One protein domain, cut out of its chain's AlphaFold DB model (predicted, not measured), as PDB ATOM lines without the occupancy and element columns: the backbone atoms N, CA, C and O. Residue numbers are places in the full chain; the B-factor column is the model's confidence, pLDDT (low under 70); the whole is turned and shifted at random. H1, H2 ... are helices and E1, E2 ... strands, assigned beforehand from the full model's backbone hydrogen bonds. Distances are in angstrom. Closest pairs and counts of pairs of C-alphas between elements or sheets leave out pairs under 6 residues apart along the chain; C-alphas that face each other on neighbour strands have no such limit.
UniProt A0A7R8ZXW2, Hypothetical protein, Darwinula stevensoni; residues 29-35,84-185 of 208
ATOM      1  N   CYS A  29      30.544 -16.438 122.863       61.25
ATOM      2  CA  CYS A  29      31.159 -17.719 122.543       61.25
ATOM      3  C   CYS A  29      30.075 -18.777 122.411       61.25
ATOM      4  O   CYS A  29      29.144 -18.831 123.217       61.25
ATOM      5  N   TRP A  30      30.269 -19.683 121.463       59.88
ATOM      6  CA  TRP A  30      29.494 -20.910 121.389       59.88
ATOM      7  C   TRP A  30      29.667 -21.722 122.670       59.88
ATOM      8  O   TRP A  30      30.793 -21.966 123.109       59.88
ATOM      9  N   GLN A  31      28.552 -22.159 123.248       52.69
ATOM     10  CA  GLN A  31      28.552 -23.038 124.414       52.69
ATOM     11  C   GLN A  31      28.728 -24.511 124.037       52.69
ATOM     12  O   GLN A  31      29.017 -25.322 124.918       52.69
ATOM     13  N   PHE A  32      28.591 -24.879 122.755       51.69
ATOM     14  CA  PHE A  32      29.045 -26.181 122.272       51.69
ATOM     15  C   PHE A  32      29.149 -26.240 120.733       51.69
ATOM     16  O   PHE A  32      28.443 -25.547 120.008       51.69
ATOM     17  N   THR A  33      30.041 -27.086 120.215       41.88
ATOM     18  CA  THR A  33      29.982 -27.575 118.827       41.88
ATOM     19  C   THR A  33      30.651 -28.945 118.794       41.88
ATOM     20  O   THR A  33      31.792 -29.052 119.238       41.88
ATOM     21  N   TRP A  34      29.979 -29.981 118.284       38.81
ATOM     22  CA  TRP A  34      30.523 -31.345 118.231       38.81
ATOM     23  C   TRP A  34      30.619 -31.861 116.789       38.81
ATOM     24  O   TRP A  34      29.591 -32.000 116.130       38.81
ATOM     25  N   PRO A  35      31.823 -32.222 116.305       41.84
ATOM     26  CA  PRO A  35      31.945 -33.169 115.206       41.84
ATOM     27  C   PRO A  35      32.996 -34.234 115.557       41.84
ATOM     28  O   PRO A  35      34.128 -34.194 115.078       41.84
ATOM     29  N   ASP A  84      56.723 -29.987 130.531       51.06
ATOM     30  CA  ASP A  84      56.280 -29.495 131.830       51.06
ATOM     31  C   ASP A  84      54.816 -29.912 131.981       51.06
ATOM     32  O   ASP A  84      54.007 -29.599 131.100       51.06
ATOM     33  N   ASP A  85      54.495 -30.646 133.054       62.69
ATOM     34  CA  ASP A  85      53.169 -31.184 133.407       62.69
ATOM     35  C   ASP A  85      52.170 -30.044 133.667       62.69
ATOM     36  O   ASP A  85      51.752 -29.729 134.784       62.69
ATOM     37  N   THR A  86      51.867 -29.341 132.587       63.19
ATOM     38  CA  THR A  86      51.061 -28.143 132.521       63.19
ATOM     39  C   THR A  86      49.633 -28.603 132.385       63.19
ATOM     40  O   THR A  86      49.138 -28.854 131.287       63.19
ATOM     41  N   THR A  87      48.964 -28.716 133.523       74.38
ATOM     42  CA  THR A  87      47.525 -28.919 133.517       74.38
ATOM     43  C   THR A  87      46.847 -27.584 133.255       74.38
ATOM     44  O   THR A  87      47.072 -26.591 133.950       74.38
ATOM     45  N   ILE A  88      46.020 -27.562 132.217       72.12
ATOM     46  CA  ILE A  88      45.172 -26.419 131.907       72.12
ATOM     47  C   ILE A  88      43.850 -26.646 132.616       72.12
ATOM     48  O   ILE A  88      43.082 -27.538 132.254       72.12
ATOM     49  N   ILE A  89      43.599 -25.842 133.641       72.12
ATOM     50  CA  ILE A  89      42.319 -25.823 134.344       72.12
ATOM     51  C   ILE A  89      41.458 -24.695 133.794       72.12
ATOM     52  O   ILE A  89      41.968 -23.636 133.410       72.12
ATOM     53  N   VAL A  90      40.142 -24.903 133.796       64.94
ATOM     54  CA  VAL A  90      39.186 -23.852 133.462       64.94
ATOM     55  C   VAL A  90      38.317 -23.555 134.669       64.94
ATOM     56  O   VAL A  90      37.642 -24.427 135.199       64.94
ATOM     57  N   ASN A  91      38.340 -22.304 135.131       66.06
ATOM     58  CA  ASN A  91      37.612 -21.872 136.333       66.06
ATOM     59  C   ASN A  91      37.978 -22.653 137.618       66.06
ATOM     60  O   ASN A  91      37.149 -22.777 138.516       66.06
ATOM     61  N   GLY A  92      39.211 -23.160 137.736       65.62
ATOM     62  CA  GLY A  92      39.671 -23.865 138.943       65.62
ATOM     63  C   GLY A  92      39.623 -25.393 138.864       65.62
ATOM     64  O   GLY A  92      40.263 -26.050 139.679       65.62
ATOM     65  N   THR A  93      38.912 -25.965 137.890       72.25
ATOM     66  CA  THR A  93      38.760 -27.419 137.722       72.25
ATOM     67  C   THR A  93      38.897 -27.819 136.257       72.25
ATOM     68  O   THR A  93      38.827 -26.980 135.360       72.25
ATOM     69  N   GLU A  94      39.104 -29.105 135.977       67.69
ATOM     70  CA  GLU A  94      38.905 -29.589 134.610       67.69
ATOM     71  C   GLU A  94      37.412 -29.500 134.253       67.69
ATOM     72  O   GLU A  94      36.560 -29.723 135.121       67.69
ATOM     73  N   PRO A  95      37.067 -29.131 133.012       66.44
ATOM     74  CA  PRO A  95      35.680 -29.112 132.579       66.44
ATOM     75  C   PRO A  95      35.112 -30.536 132.598       66.44
ATOM     76  O   PRO A  95      35.696 -31.458 132.024       66.44
ATOM     77  N   ASP A  96      33.954 -30.717 133.234       71.75
ATOM     78  CA  ASP A  96      33.242 -31.995 133.246       71.75
ATOM     79  C   ASP A  96      32.608 -32.237 131.868       71.75
ATOM     80  O   ASP A  96      31.499 -31.792 131.554       71.75
ATOM     81  N   ILE A  97      33.371 -32.914 131.008       70.81
ATOM     82  CA  ILE A  97      32.981 -33.215 129.630       70.81
ATOM     83  C   ILE A  97      31.687 -34.032 129.587       70.81
ATOM     84  O   ILE A  97      30.877 -33.844 128.677       70.81
ATOM     85  N   ASP A  98      31.467 -34.925 130.550       71.44
ATOM     86  CA  ASP A  98      30.291 -35.787 130.562       71.44
ATOM     87  C   ASP A  98      29.052 -35.036 131.053       71.44
ATOM     88  O   ASP A  98      27.981 -35.201 130.468       71.44
ATOM     89  N   ALA A  99      29.189 -34.128 132.024       70.38
ATOM     90  CA  ALA A  99      28.119 -33.194 132.367       70.38
ATOM     91  C   ALA A  99      27.721 -32.329 131.163       70.38
ATOM     92  O   ALA A  99      26.534 -32.212 130.864       70.38
ATOM     93  N   MET A 100      28.695 -31.793 130.417       65.69
ATOM     94  CA  MET A 100      28.411 -30.995 129.217       65.69
ATOM     95  C   MET A 100      27.703 -31.814 128.127       65.69
ATOM     96  O   MET A 100      26.738 -31.333 127.531       65.69
ATOM     97  N   LYS A 101      28.103 -33.074 127.905       67.94
ATOM     98  CA  LYS A 101      27.380 -33.991 127.003       67.94
ATOM     99  C   LYS A 101      25.957 -34.260 127.483       67.94
ATOM    100  O   LYS A 101      25.033 -34.260 126.678       67.94
ATOM    101  N   ASN A 102      25.769 -34.493 128.779       69.75
ATOM    102  CA  ASN A 102      24.454 -34.789 129.338       69.75
ATOM    103  C   ASN A 102      23.508 -33.590 129.221       69.75
ATOM    104  O   ASN A 102      22.339 -33.790 128.909       69.75
ATOM    105  N   MET A 103      24.014 -32.364 129.391       63.88
ATOM    106  CA  MET A 103      23.246 -31.129 129.179       63.88
ATOM    107  C   MET A 103      22.814 -30.934 127.718       63.88
ATOM    108  O   MET A 103      21.740 -30.386 127.460       63.88
ATOM    109  N   LEU A 104      23.636 -31.389 126.765       63.66
ATOM    110  CA  LEU A 104      23.280 -31.410 125.347       63.66
ATOM    111  C   LEU A 104      22.195 -32.457 125.069       63.66
ATOM    112  O   LEU A 104      21.168 -32.158 124.467       63.66
ATOM    113  N   LEU A 105      22.397 -33.685 125.551       68.94
ATOM    114  CA  LEU A 105      21.461 -34.791 125.340       68.94
ATOM    115  C   LEU A 105      20.106 -34.564 126.024       68.94
ATOM    116  O   LEU A 105      19.093 -35.072 125.548       68.94
ATOM    117  N   SER A 106      20.066 -33.795 127.116       76.38
ATOM    118  CA  SER A 106      18.824 -33.418 127.796       76.38
ATOM    119  C   SER A 106      18.056 -32.292 127.095       76.38
ATOM    120  O   SER A 106      16.995 -31.904 127.584       76.38
ATOM    121  N   GLY A 107      18.577 -31.738 125.990       63.66
ATOM    122  CA  GLY A 107      17.983 -30.594 125.288       63.66
ATOM    123  C   GLY A 107      17.939 -29.321 126.136       63.66
ATOM    124  O   GLY A 107      17.170 -28.407 125.853       63.66
ATOM    125  N   THR A 108      18.715 -29.280 127.222       62.72
ATOM    126  CA  THR A 108      18.803 -28.120 128.118       62.72
ATOM    127  C   THR A 108      19.705 -27.042 127.525       62.72
ATOM    128  O   THR A 108      19.522 -25.863 127.813       62.72
ATOM    129  N   LEU A 109      20.647 -27.445 126.672       56.31
ATOM    130  CA  LEU A 109      21.374 -26.559 125.774       56.31
ATOM    131  C   LEU A 109      20.654 -26.557 124.427       56.31
ATOM    132  O   LEU A 109      20.520 -27.606 123.800       56.31
ATOM    133  N   THR A 110      20.176 -25.395 123.993       54.69
ATOM    134  CA  THR A 110      19.778 -25.207 122.596       54.69
ATOM    135  C   THR A 110      21.047 -25.053 121.756       54.69
ATOM    136  O   THR A 110      22.053 -24.530 122.242       54.69
ATOM    137  N   ASP A 111      21.036 -25.505 120.502       51.53
ATOM    138  CA  ASP A 111      22.225 -25.475 119.629       51.53
ATOM    139  C   ASP A 111      22.808 -24.055 119.428       51.53
ATOM    140  O   ASP A 111      23.972 -23.911 119.064       51.53
ATOM    141  N   ASP A 112      22.043 -23.014 119.780       53.09
ATOM    142  CA  ASP A 112      22.419 -21.596 119.721       53.09
ATOM    143  C   ASP A 112      22.821 -20.988 121.070       53.09
ATOM    144  O   ASP A 112      22.862 -19.757 121.208       53.09
ATOM    145  N   THR A 113      23.071 -21.806 122.101       55.53
ATOM    146  CA  THR A 113      23.402 -21.247 123.413       55.53
ATOM    147  C   THR A 113      24.767 -20.567 123.317       55.53
ATOM    148  O   THR A 113      25.821 -21.194 123.272       55.53
ATOM    149  N   ASN A 114      24.734 -19.249 123.200       63.78
ATOM    150  CA  ASN A 114      25.899 -18.401 123.283       63.78
ATOM    151  C   ASN A 114      26.058 -17.988 124.742       63.78
ATOM    152  O   ASN A 114      25.108 -17.487 125.347       63.78
ATOM    153  N   CYS A 115      27.247 -18.156 125.309       62.72
ATOM    154  CA  CYS A 115      27.545 -17.572 126.607       62.72
ATOM    155  C   CYS A 115      28.023 -16.129 126.412       62.72
ATOM    156  O   CYS A 115      28.899 -15.847 125.590       62.72
ATOM    157  N   ALA A 116      27.413 -15.203 127.154       65.50
ATOM    158  CA  ALA A 116      27.904 -13.837 127.246       65.50
ATOM    159  C   ALA A 116      29.236 -13.857 128.001       65.50
ATOM    160  O   ALA A 116      29.297 -14.344 129.134       65.50
ATOM    161  N   LEU A 117      30.293 -13.337 127.380       67.25
ATOM    162  CA  LEU A 117      31.579 -13.196 128.050       67.25
ATOM    163  C   LEU A 117      31.445 -12.215 129.218       67.25
ATOM    164  O   LEU A 117      31.165 -11.032 129.030       67.25
ATOM    165  N   VAL A 118      31.658 -12.700 130.443       75.12
ATOM    166  CA  VAL A 118      31.881 -11.811 131.593       75.12
ATOM    167  C   VAL A 118      33.338 -11.358 131.616       75.12
ATOM    168  O   VAL A 118      34.221 -12.046 131.104       75.12
ATOM    169  N   THR A 119      33.616 -10.215 132.247       78.50
ATOM    170  CA  THR A 119      34.962  -9.627 132.297       78.50
ATOM    171  C   THR A 119      36.028 -10.654 132.696       78.50
ATOM    172  O   THR A 119      35.963 -11.288 133.757       78.50
ATOM    173  N   GLY A 120      37.030 -10.814 131.830       76.06
ATOM    174  CA  GLY A 120      38.155 -11.728 132.015       76.06
ATOM    175  C   GLY A 120      37.868 -13.197 131.692       76.06
ATOM    176  O   GLY A 120      38.712 -14.026 132.014       76.06
ATOM    177  N   GLN A 121      36.706 -13.549 131.136       79.19
ATOM    178  CA  GLN A 121      36.513 -14.825 130.438       79.19
ATOM    179  C   GLN A 121      36.909 -14.697 128.968       79.19
ATOM    180  O   GLN A 121      36.903 -13.604 128.414       79.19
ATOM    181  N   MET A 122      37.228 -15.831 128.352       83.56
ATOM    182  CA  MET A 122      37.531 -15.957 126.930       83.56
ATOM    183  C   MET A 122      36.816 -17.179 126.358       83.56
ATOM    184  O   MET A 122      36.378 -18.062 127.108       83.56
ATOM    185  N   CYS A 123      36.727 -17.249 125.033       85.00
ATOM    186  CA  CYS A 123      36.278 -18.461 124.365       85.00
ATOM    187  C   CYS A 123      37.378 -19.512 124.421       85.00
ATOM    188  O   CYS A 123      38.519 -19.261 124.033       85.00
ATOM    189  N   ILE A 124      37.019 -20.700 124.881       84.56
ATOM    190  CA  ILE A 124      37.923 -21.831 124.993       84.56
ATOM    191  C   ILE A 124      37.372 -22.953 124.127       84.56
ATOM    192  O   ILE A 124      36.230 -23.378 124.291       84.56
ATOM    193  N   SER A 125      38.193 -23.445 123.207       86.00
ATOM    194  CA  SER A 125      37.959 -24.688 122.491       86.00
ATOM    195  C   SER A 125      38.799 -25.795 123.101       86.00
ATOM    196  O   SER A 125      39.985 -25.632 123.361       86.00
ATOM    197  N   TRP A 126      38.164 -26.932 123.324       85.06
ATOM    198  CA  TRP A 126      38.736 -28.094 123.967       85.06
ATOM    199  C   TRP A 126      38.576 -29.293 123.045       85.06
ATOM    200  O   TRP A 126      37.459 -29.753 122.805       85.06
ATOM    201  N   THR A 127      39.688 -29.787 122.513       85.88
ATOM    202  CA  THR A 127      39.723 -30.859 121.518       85.88
ATOM    203  C   THR A 127      40.458 -32.071 122.078       85.88
ATOM    204  O   THR A 127      41.548 -31.951 122.631       85.88
ATOM    205  N   HIS A 128      39.872 -33.254 121.925       84.50
ATOM    206  CA  HIS A 128      40.507 -34.530 122.234       84.50
ATOM    207  C   HIS A 128      40.949 -35.222 120.951       84.50
ATOM    208  O   HIS A 128      40.177 -35.359 120.000       84.50
ATOM    209  N   TYR A 129      42.174 -35.721 120.970       85.69
ATOM    210  CA  TYR A 129      42.787 -36.525 119.932       85.69
ATOM    211  C   TYR A 129      43.073 -37.917 120.490       85.69
ATOM    212  O   TYR A 129      43.571 -38.058 121.609       85.69
ATOM    213  N   ASP A 130      42.757 -38.953 119.721       86.75
ATOM    214  CA  ASP A 130      43.193 -40.309 120.050       86.75
ATOM    215  C   ASP A 130      44.709 -40.490 119.836       86.75
ATOM    216  O   ASP A 130      45.418 -39.593 119.374       86.75
ATOM    217  N   THR A 131      45.215 -41.686 120.136       88.56
ATOM    218  CA  THR A 131      46.626 -42.051 119.930       88.56
ATOM    219  C   THR A 131      47.076 -41.993 118.466       88.56
ATOM    220  O   THR A 131      48.276 -41.936 118.205       88.56
ATOM    221  N   SER A 132      46.145 -42.000 117.505       89.19
ATOM    222  CA  SER A 132      46.443 -41.829 116.078       89.19
ATOM    223  C   SER A 132      46.556 -40.355 115.668       89.19
ATOM    224  O   SER A 132      46.959 -40.055 114.544       89.19
ATOM    225  N   GLY A 133      46.231 -39.430 116.576       85.81
ATOM    226  CA  GLY A 133      46.141 -38.001 116.303       85.81
ATOM    227  C   GLY A 133      44.828 -37.591 115.634       85.81
ATOM    228  O   GLY A 133      44.753 -36.491 115.091       85.81
ATOM    229  N   SER A 134      43.802 -38.448 115.651       84.25
ATOM    230  CA  SER A 134      42.482 -38.147 115.092       84.25
ATOM    231  C   SER A 134      41.595 -37.476 116.137       84.25
ATOM    232  O   SER A 134      41.545 -37.911 117.286       84.25
ATOM    233  N   LYS A 135      40.857 -36.433 115.736       81.44
ATOM    234  CA  LYS A 135      39.893 -35.750 116.609       81.44
ATOM    235  C   LYS A 135      38.749 -36.688 116.991       81.44
ATOM    236  O   LYS A 135      38.055 -37.210 116.122       81.44
ATOM    237  N   THR A 136      38.535 -36.873 118.287       79.12
ATOM    238  CA  THR A 136      37.476 -37.737 118.836       79.12
ATOM    239  C   THR A 136      36.353 -36.952 119.498       79.12
ATOM    240  O   THR A 136      35.202 -37.383 119.457       79.12
ATOM    241  N   ALA A 137      36.663 -35.794 120.078       77.12
ATOM    242  CA  ALA A 137      35.684 -34.889 120.661       77.12
ATOM    243  C   ALA A 137      36.173 -33.444 120.564       77.12
ATOM    244  O   ALA A 137      37.371 -33.181 120.650       77.12
ATOM    245  N   MET A 138      35.234 -32.517 120.421       77.50
ATOM    246  CA  MET A 138      35.479 -31.084 120.507       77.50
ATOM    247  C   MET A 138      34.340 -30.459 121.307       77.50
ATOM    248  O   MET A 138      33.183 -30.834 121.121       77.50
ATOM    249  N   THR A 139      34.676 -29.522 122.185       75.94
ATOM    250  CA  THR A 139      33.721 -28.691 122.921       75.94
ATOM    251  C   THR A 139      34.223 -27.251 122.904       75.94
ATOM    252  O   THR A 139      35.428 -27.013 122.922       75.94
ATOM    253  N   LYS A 140      33.315 -26.278 122.854       80.31
ATOM    254  CA  LYS A 140      33.625 -24.846 122.964       80.31
ATOM    255  C   LYS A 140      32.821 -24.262 124.116       80.31
ATOM    256  O   LYS A 140      31.689 -24.685 124.292       80.31
ATOM    257  N   PHE A 141      33.399 -23.369 124.913       78.94
ATOM    258  CA  PHE A 141      32.717 -22.752 126.055       78.94
ATOM    259  C   PHE A 141      33.420 -21.468 126.521       78.94
ATOM    260  O   PHE A 141      34.578 -21.229 126.179       78.94
ATOM    261  N   CYS A 142      32.739 -20.641 127.320       80.00
ATOM    262  CA  CYS A 142      33.336 -19.472 127.975       80.00
ATOM    263  C   CYS A 142      34.017 -19.868 129.288       80.00
ATOM    264  O   CYS A 142      33.418 -20.540 130.132       80.00
ATOM    265  N   GLY A 143      35.234 -19.390 129.526       82.88
ATOM    266  CA  GLY A 143      35.897 -19.619 130.805       82.88
ATOM    267  C   GLY A 143      37.211 -18.873 130.963       82.88
ATOM    268  O   GLY A 143      37.601 -18.071 130.119       82.88
ATOM    269  N   ARG A 144      37.894 -19.132 132.080       82.88
ATOM    270  CA  ARG A 144      39.252 -18.638 132.338       82.88
ATOM    271  C   ARG A 144      40.232 -19.794 132.294       82.88
ATOM    272  O   ARG A 144      40.157 -20.665 133.157       82.88
ATOM    273  N   ALA A 145      41.138 -19.787 131.326       83.94
ATOM    274  CA  ALA A 145      42.205 -20.773 131.244       83.94
ATOM    275  C   ALA A 145      43.386 -20.352 132.125       83.94
ATOM    276  O   ALA A 145      43.851 -19.209 132.068       83.94
ATOM    277  N   GLN A 146      43.864 -21.277 132.952       85.56
ATOM    278  CA  GLN A 146      45.038 -21.072 133.793       85.56
ATOM    279  C   GLN A 146      45.963 -22.279 133.693       85.56
ATOM    280  O   GLN A 146      45.507 -23.422 133.668       85.56
ATOM    281  N   GLN A 147      47.262 -22.009 133.672       82.81
ATOM    282  CA  GLN A 147      48.309 -23.011 133.838       82.81
ATOM    283  C   GLN A 147      48.585 -23.167 135.334       82.81
ATOM    284  O   GLN A 147      48.809 -22.166 136.005       82.81
ATOM    285  N   THR A 148      48.529 -24.385 135.880       76.50
ATOM    286  CA  THR A 148      48.692 -24.635 137.332       76.50
ATOM    287  C   THR A 148      50.105 -24.985 137.780       76.50
ATOM    288  O   THR A 148      50.361 -24.990 138.981       76.50
ATOM    289  N   ASN A 149      51.024 -25.246 136.858       76.12
ATOM    290  CA  ASN A 149      52.379 -25.682 137.174       76.12
ATOM    291  C   ASN A 149      53.373 -24.950 136.261       76.12
ATOM    292  O   ASN A 149      53.152 -24.968 135.047       76.12
ATOM    293  N   PRO A 150      54.409 -24.265 136.791       62.56
ATOM    294  CA  PRO A 150      54.803 -24.121 138.209       62.56
ATOM    295  C   PRO A 150      54.069 -23.026 139.003       62.56
ATOM    296  O   PRO A 150      54.182 -22.962 140.226       62.56
ATOM    297  N   THR A 151      53.313 -22.155 138.341       74.56
ATOM    298  CA  THR A 151      52.575 -21.056 138.981       74.56
ATOM    299  C   THR A 151      51.233 -20.881 138.306       74.56
ATOM    300  O   THR A 151      51.184 -20.904 137.080       74.56
ATOM    301  N   THR A 152      50.176 -20.635 139.091       80.44
ATOM    302  CA  THR A 152      48.852 -20.266 138.576       80.44
ATOM    303  C   THR A 152      48.949 -18.977 137.764       80.44
ATOM    304  O   THR A 152      48.911 -17.878 138.318       80.44
ATOM    305  N   GLN A 153      49.089 -19.109 136.449       84.19
ATOM    306  CA  GLN A 153      49.171 -17.987 135.522       84.19
ATOM    307  C   GLN A 153      47.982 -18.034 134.569       84.19
ATOM    308  O   GLN A 153      47.652 -19.085 134.015       84.19
ATOM    309  N   ALA A 154      47.326 -16.886 134.390       82.50
ATOM    310  CA  ALA A 154      46.321 -16.728 133.348       82.50
ATOM    311  C   ALA A 154      46.991 -16.909 131.982       82.50
ATOM    312  O   ALA A 154      47.994 -16.254 131.689       82.50
ATOM    313  N   LEU A 155      46.442 -17.806 131.171       85.06
ATOM    314  CA  LEU A 155      46.920 -18.024 129.813       85.06
ATOM    315  C   LEU A 155      46.311 -16.966 128.887       85.06
ATOM    316  O   LEU A 155      45.157 -16.584 129.063       85.06
ATOM    317  N   GLY A 156      47.099 -16.469 127.935       86.38
ATOM    318  CA  GLY A 156      46.614 -15.583 126.874       86.38
ATOM    319  C   GLY A 156      46.050 -16.365 125.679       86.38
ATOM    320  O   GLY A 156      46.028 -17.595 125.716       86.38
ATOM    321  N   PRO A 157      45.625 -15.674 124.607       87.88
ATOM    322  CA  PRO A 157      45.180 -16.319 123.375       87.88
ATOM    323  C   PRO A 157      46.253 -17.242 122.777       87.88
ATOM    324  O   PRO A 157      47.431 -16.882 122.710       87.88
ATOM    325  N   GLY A 158      45.842 -18.426 122.323       86.88
ATOM    326  CA  GLY A 158      46.727 -19.455 121.779       86.88
ATOM    327  C   GLY A 158      46.218 -20.877 122.009       86.88
ATOM    328  O   GLY A 158      45.320 -21.112 122.813       86.88
ATOM    329  N   CYS A 159      46.800 -21.838 121.292       88.44
ATOM    330  CA  CYS A 159      46.518 -23.262 121.463       88.44
ATOM    331  C   CYS A 159      47.633 -23.947 122.244       88.44
ATOM    332  O   CYS A 159      48.818 -23.771 121.956       88.44
ATOM    333  N   HIS A 160      47.234 -24.771 123.201       89.06
ATOM    334  CA  HIS A 160      48.123 -25.517 124.071       89.06
ATOM    335  C   HIS A 160      47.751 -26.991 124.027       89.06
ATOM    336  O   HIS A 160      46.582 -27.344 124.163       89.06
ATOM    337  N   THR A 161      48.742 -27.858 123.856       89.44
ATOM    338  CA  THR A 161      48.529 -29.302 123.762       89.44
ATOM    339  C   THR A 161      49.107 -29.996 124.991       89.44
ATOM    340  O   THR A 161      50.218 -29.681 125.406       89.44
ATOM    341  N   GLN A 162      48.376 -30.954 125.554       87.81
ATOM    342  CA  GLN A 162      48.788 -31.760 126.699       87.81
ATOM    343  C   GLN A 162      48.506 -33.238 126.418       87.81
ATOM    344  O   GLN A 162      47.439 -33.589 125.916       87.81
ATOM    345  N   ASN A 163      49.437 -34.120 126.768       88.25
ATOM    346  CA  ASN A 163      49.193 -35.560 126.758       88.25
ATOM    347  C   ASN A 163      48.613 -35.972 128.114       88.25
ATOM    348  O   ASN A 163      49.252 -35.767 129.141       88.25
ATOM    349  N   VAL A 164      47.408 -36.542 128.126       84.19
ATOM    350  CA  VAL A 164      46.712 -36.959 129.351       84.19
ATOM    351  C   VAL A 164      46.462 -38.461 129.268       84.19
ATOM    352  O   VAL A 164      45.482 -38.933 128.693       84.19
ATOM    353  N   GLY A 165      47.398 -39.246 129.805       88.19
ATOM    354  CA  GLY A 165      47.340 -40.705 129.740       88.19
ATOM    355  C   GLY A 165      47.423 -41.232 128.303       88.19
ATOM    356  O   GLY A 165      48.491 -41.223 127.699       88.19
ATOM    357  N   THR A 166      46.305 -41.736 127.770       87.69
ATOM    358  CA  THR A 166      46.225 -42.376 126.442       87.69
ATOM    359  C   THR A 166      45.691 -41.468 125.338       87.69
ATOM    360  O   THR A 166      45.564 -41.916 124.201       87.69
ATOM    361  N   PHE A 167      45.353 -40.218 125.638       85.69
ATOM    362  CA  PHE A 167      44.859 -39.273 124.645       85.69
ATOM    363  C   PHE A 167      45.654 -37.975 124.696       85.69
ATOM    364  O   PHE A 167      46.264 -37.620 125.708       85.69
ATOM    365  N   THR A 168      45.637 -37.256 123.582       90.12
ATOM    366  CA  THR A 168      46.196 -35.913 123.495       90.12
ATOM    367  C   THR A 168      45.046 -34.922 123.535       90.12
ATOM    368  O   THR A 168      44.019 -35.096 122.887       90.12
ATOM    369  N   ARG A 169      45.201 -33.870 124.318       88.25
ATOM    370  CA  ARG A 169      44.221 -32.815 124.504       88.25
ATOM    371  C   ARG A 169      44.789 -31.509 123.996       88.25
ATOM    372  O   ARG A 169      45.943 -31.206 124.257       88.25
ATOM    373  N   GLU A 170      43.977 -30.721 123.318       90.00
ATOM    374  CA  GLU A 170      44.315 -29.366 122.909       90.00
ATOM    375  C   GLU A 170      43.294 -28.393 123.471       90.00
ATOM    376  O   GLU A 170      42.088 -28.609 123.361       90.00
ATOM    377  N   VAL A 171      43.796 -27.326 124.076       88.81
ATOM    378  CA  VAL A 171      43.003 -26.230 124.607       88.81
ATOM    379  C   VAL A 171      43.406 -24.972 123.857       88.81
ATOM    380  O   VAL A 171      44.535 -24.506 123.988       88.81
ATOM    381  N   CYS A 172      42.493 -24.440 123.057       88.19
ATOM    382  CA  CYS A 172      42.669 -23.197 122.325       88.19
ATOM    383  C   CYS A 172      41.882 -22.086 123.002       88.19
ATOM    384  O   CYS A 172      40.669 -22.176 123.157       88.19
ATOM    385  N   ILE A 173      42.590 -21.042 123.400       88.62
ATOM    386  CA  ILE A 173      42.046 -19.812 123.945       88.62
ATOM    387  C   ILE A 173      41.969 -18.836 122.784       88.62
ATOM    388  O   ILE A 173      42.992 -18.493 122.189       88.62
ATOM    389  N   CYS A 174      40.762 -18.427 122.434       85.50
ATOM    390  CA  CYS A 174      40.531 -17.578 121.280       85.50
ATOM    391  C   CYS A 174      40.316 -16.142 121.726       85.50
ATOM    392  O   CYS A 174      39.781 -15.888 122.807       85.50
ATOM    393  N   ASP A 175      40.752 -15.223 120.877       81.69
ATOM    394  CA  ASP A 175      40.423 -13.820 121.029       81.69
ATOM    395  C   ASP A 175      38.948 -13.552 120.697       81.69
ATOM    396  O   ASP A 175      38.212 -14.410 120.188       81.69
ATOM    397  N   ASP A 176      38.525 -12.330 121.008       70.31
ATOM    398  CA  ASP A 176      37.155 -11.862 120.815       70.31
ATOM    399  C   ASP A 176      36.765 -11.734 119.330       70.31
ATOM    400  O   ASP A 176      35.596 -11.501 119.034       70.31
ATOM    401  N   SER A 177      37.709 -11.877 118.389       67.56
ATOM    402  CA  SER A 177      37.425 -11.789 116.952       67.56
ATOM    403  C   SER A 177      36.976 -13.111 116.339       67.56
ATOM    404  O   SER A 177      36.076 -13.111 115.499       67.56
ATOM    405  N   ASP A 178      37.572 -14.237 116.742       64.62
ATOM    406  CA  ASP A 178      37.348 -15.512 116.053       64.62
ATOM    407  C   ASP A 178      36.394 -16.467 116.780       64.62
ATOM    408  O   ASP A 178      35.926 -17.427 116.165       64.62
ATOM    409  N   PHE A 179      36.091 -16.253 118.069       67.75
ATOM    410  CA  PHE A 179      35.211 -17.117 118.889       67.75
ATOM    411  C   PHE A 179      35.509 -18.625 118.760       67.75
ATOM    412  O   PHE A 179      34.621 -19.478 118.847       67.75
ATOM    413  N   CYS A 180      36.767 -18.978 118.493       68.00
ATOM    414  CA  CYS A 180      37.204 -20.334 118.155       68.00
ATOM    415  C   CYS A 180      36.535 -20.968 116.923       68.00
ATOM    416  O   CYS A 180      36.571 -22.190 116.763       68.00
ATOM    417  N   ASN A 181      35.919 -20.186 116.039       61.53
ATOM    418  CA  ASN A 181      35.374 -20.661 114.765       61.53
ATOM    419  C   ASN A 181      36.480 -20.939 113.754       61.53
ATOM    420  O   ASN A 181      36.411 -21.937 113.043       61.53
ATOM    421  N   ASN A 182      37.527 -20.116 113.779       56.62
ATOM    422  CA  ASN A 182      38.702 -20.258 112.930       56.62
ATOM    423  C   ASN A 182      39.911 -20.832 113.663       56.62
ATOM    424  O   ASN A 182      41.003 -20.758 113.104       56.62
ATOM    425  N   SER A 183      39.739 -21.379 114.884       48.97
ATOM    426  CA  SER A 183      40.852 -21.939 115.665       48.97
ATOM    427  C   SER A 183      41.671 -22.828 114.740       48.97
ATOM    428  O   SER A 183      41.133 -23.840 114.274       48.97
ATOM    429  N   PRO A 184      42.900 -22.417 114.382       48.06
ATOM    430  CA  PRO A 184      43.566 -23.008 113.252       48.06
ATOM    431  C   PRO A 184      43.826 -24.471 113.571       48.06
ATOM    432  O   PRO A 184      44.753 -24.814 114.294       48.06
ATOM    433  N   ASP A 185      43.063 -25.348 112.921       45.72
ATOM    434  CA  ASP A 185      43.399 -26.767 112.776       45.72
ATOM    435  C   ASP A 185      44.740 -26.954 112.039       45.72
ATOM    436  O   ASP A 185      45.255 -28.054 111.822       45.72
TER     437      ASP A 185
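AT A GLANCE: This is residues 29 to 35 and 84 to 185 of the 208 residues of the protein "Hypothetical protein" of Darwinula stevensoni (UniProt A0A7R8ZXW2). Look first for one twisted wall of four long antiparallel strands, two hairpins side by side, E3 with E4 and E6 with E7; over one end of one face lies a small two-strand ribbon, E1 with E5, while the last residues, 175 to 185, fold back over the other face. Beyond the E4 edge you meet the short helix H1, which only grazes the sheet, and the short strand E2, with the first printed residues beside it. The printed part has 109 residues with one named helix and seven named strands, in the order E1 H1 E2 E3 E4 E5 E6 E7; the large sheet runs E4 - E3 - E7 - E6. The class is mostly strand, 41 strand and 9 helix residues, though under half of the printed residues are in named elements. The whole is compact, with a radius of gyration of the C-alphas of 13.5 A, and rounded, spanning 38 by 35 by 25 A.

IN THESE COORDINATES: Find C-alpha 122 at (37.531, -15.957, 126.930); from there E3, residues 122 to 129, runs 22.4 A to C-alpha 129 at (42.787, -36.525, 119.932). E4, residues 135 to 143, runs 21.9 A and is the longest strand by residues. Further along, E6, residues 158 to 164, spans 19.1 A, and E7, residues 167 to 174, spans 22.4 A and ends at C-alpha 174, (40.531, -17.578, 121.280). The ribbon is made of E1, residues 88 to 90, and E5, residues 145 to 147. H1, residues 97 to 105, measures 12.4 A, and E2 holds residues 114 to 116.

HOW THE PARTS SIT: Begin in the large sheet with its inner strands, E3 and E7, which are antiparallel at 160 degrees between their directions; look at N 125 and O 172, 2.8 A apart and within hydrogen-bond range. On to one edge, E4 and E3 form a hairpin, antiparallel at 163 degrees, with N 124 and O 141 at 2.8 A. At the other edge, E7 and E6 form a second hairpin, antiparallel at 161 degrees, with N 160 and O 171 at 2.8 A. From edge to edge the strands' lines turn by 55 degrees, and E4 and E6 are apart. Now turn to E1 and E5, antiparallel at 145 degrees, where N 89 and O 146 are 3.1 A apart. The closest C-alphas of E5 and E7 are those of Ala 145 and Ile 173, at 7.4 A; those of E1 and E4 are Val 90 and Gly 143, at 6.0 A. E4 and E5 meet only through their link. H1 only grazes the sheet with its residues 97 to 101, and in its backbone every O i to N i+4 pair is within hydrogen-bond range. E2 pairs with no named strand, but its residues 114 to 115 pair antiparallel with residues 29 to 30; its closest C-alpha to E4 is that of Cys 115, 6.2 A from that of Cys 142. H1 and E2 are apart.

THE WHOLE: The two C-alphas farthest apart are those of Gly 107 and Pro 150, at 39.6 A. Residues 36 to 83 are cut out and not printed, and C-alphas 35 and 84 stand 29.7 A apart across the cut. No link between named elements is long; those from E1 to H1, H1 to E2 and E5 to E6 are short, and the other four are tight. Read the B-factor column for confidence: the mean pLDDT of the printed part is 73.5, and 42 residues are under 70, among them 29 to 35, 100 to 105, 107 to 117 and 177 to 185.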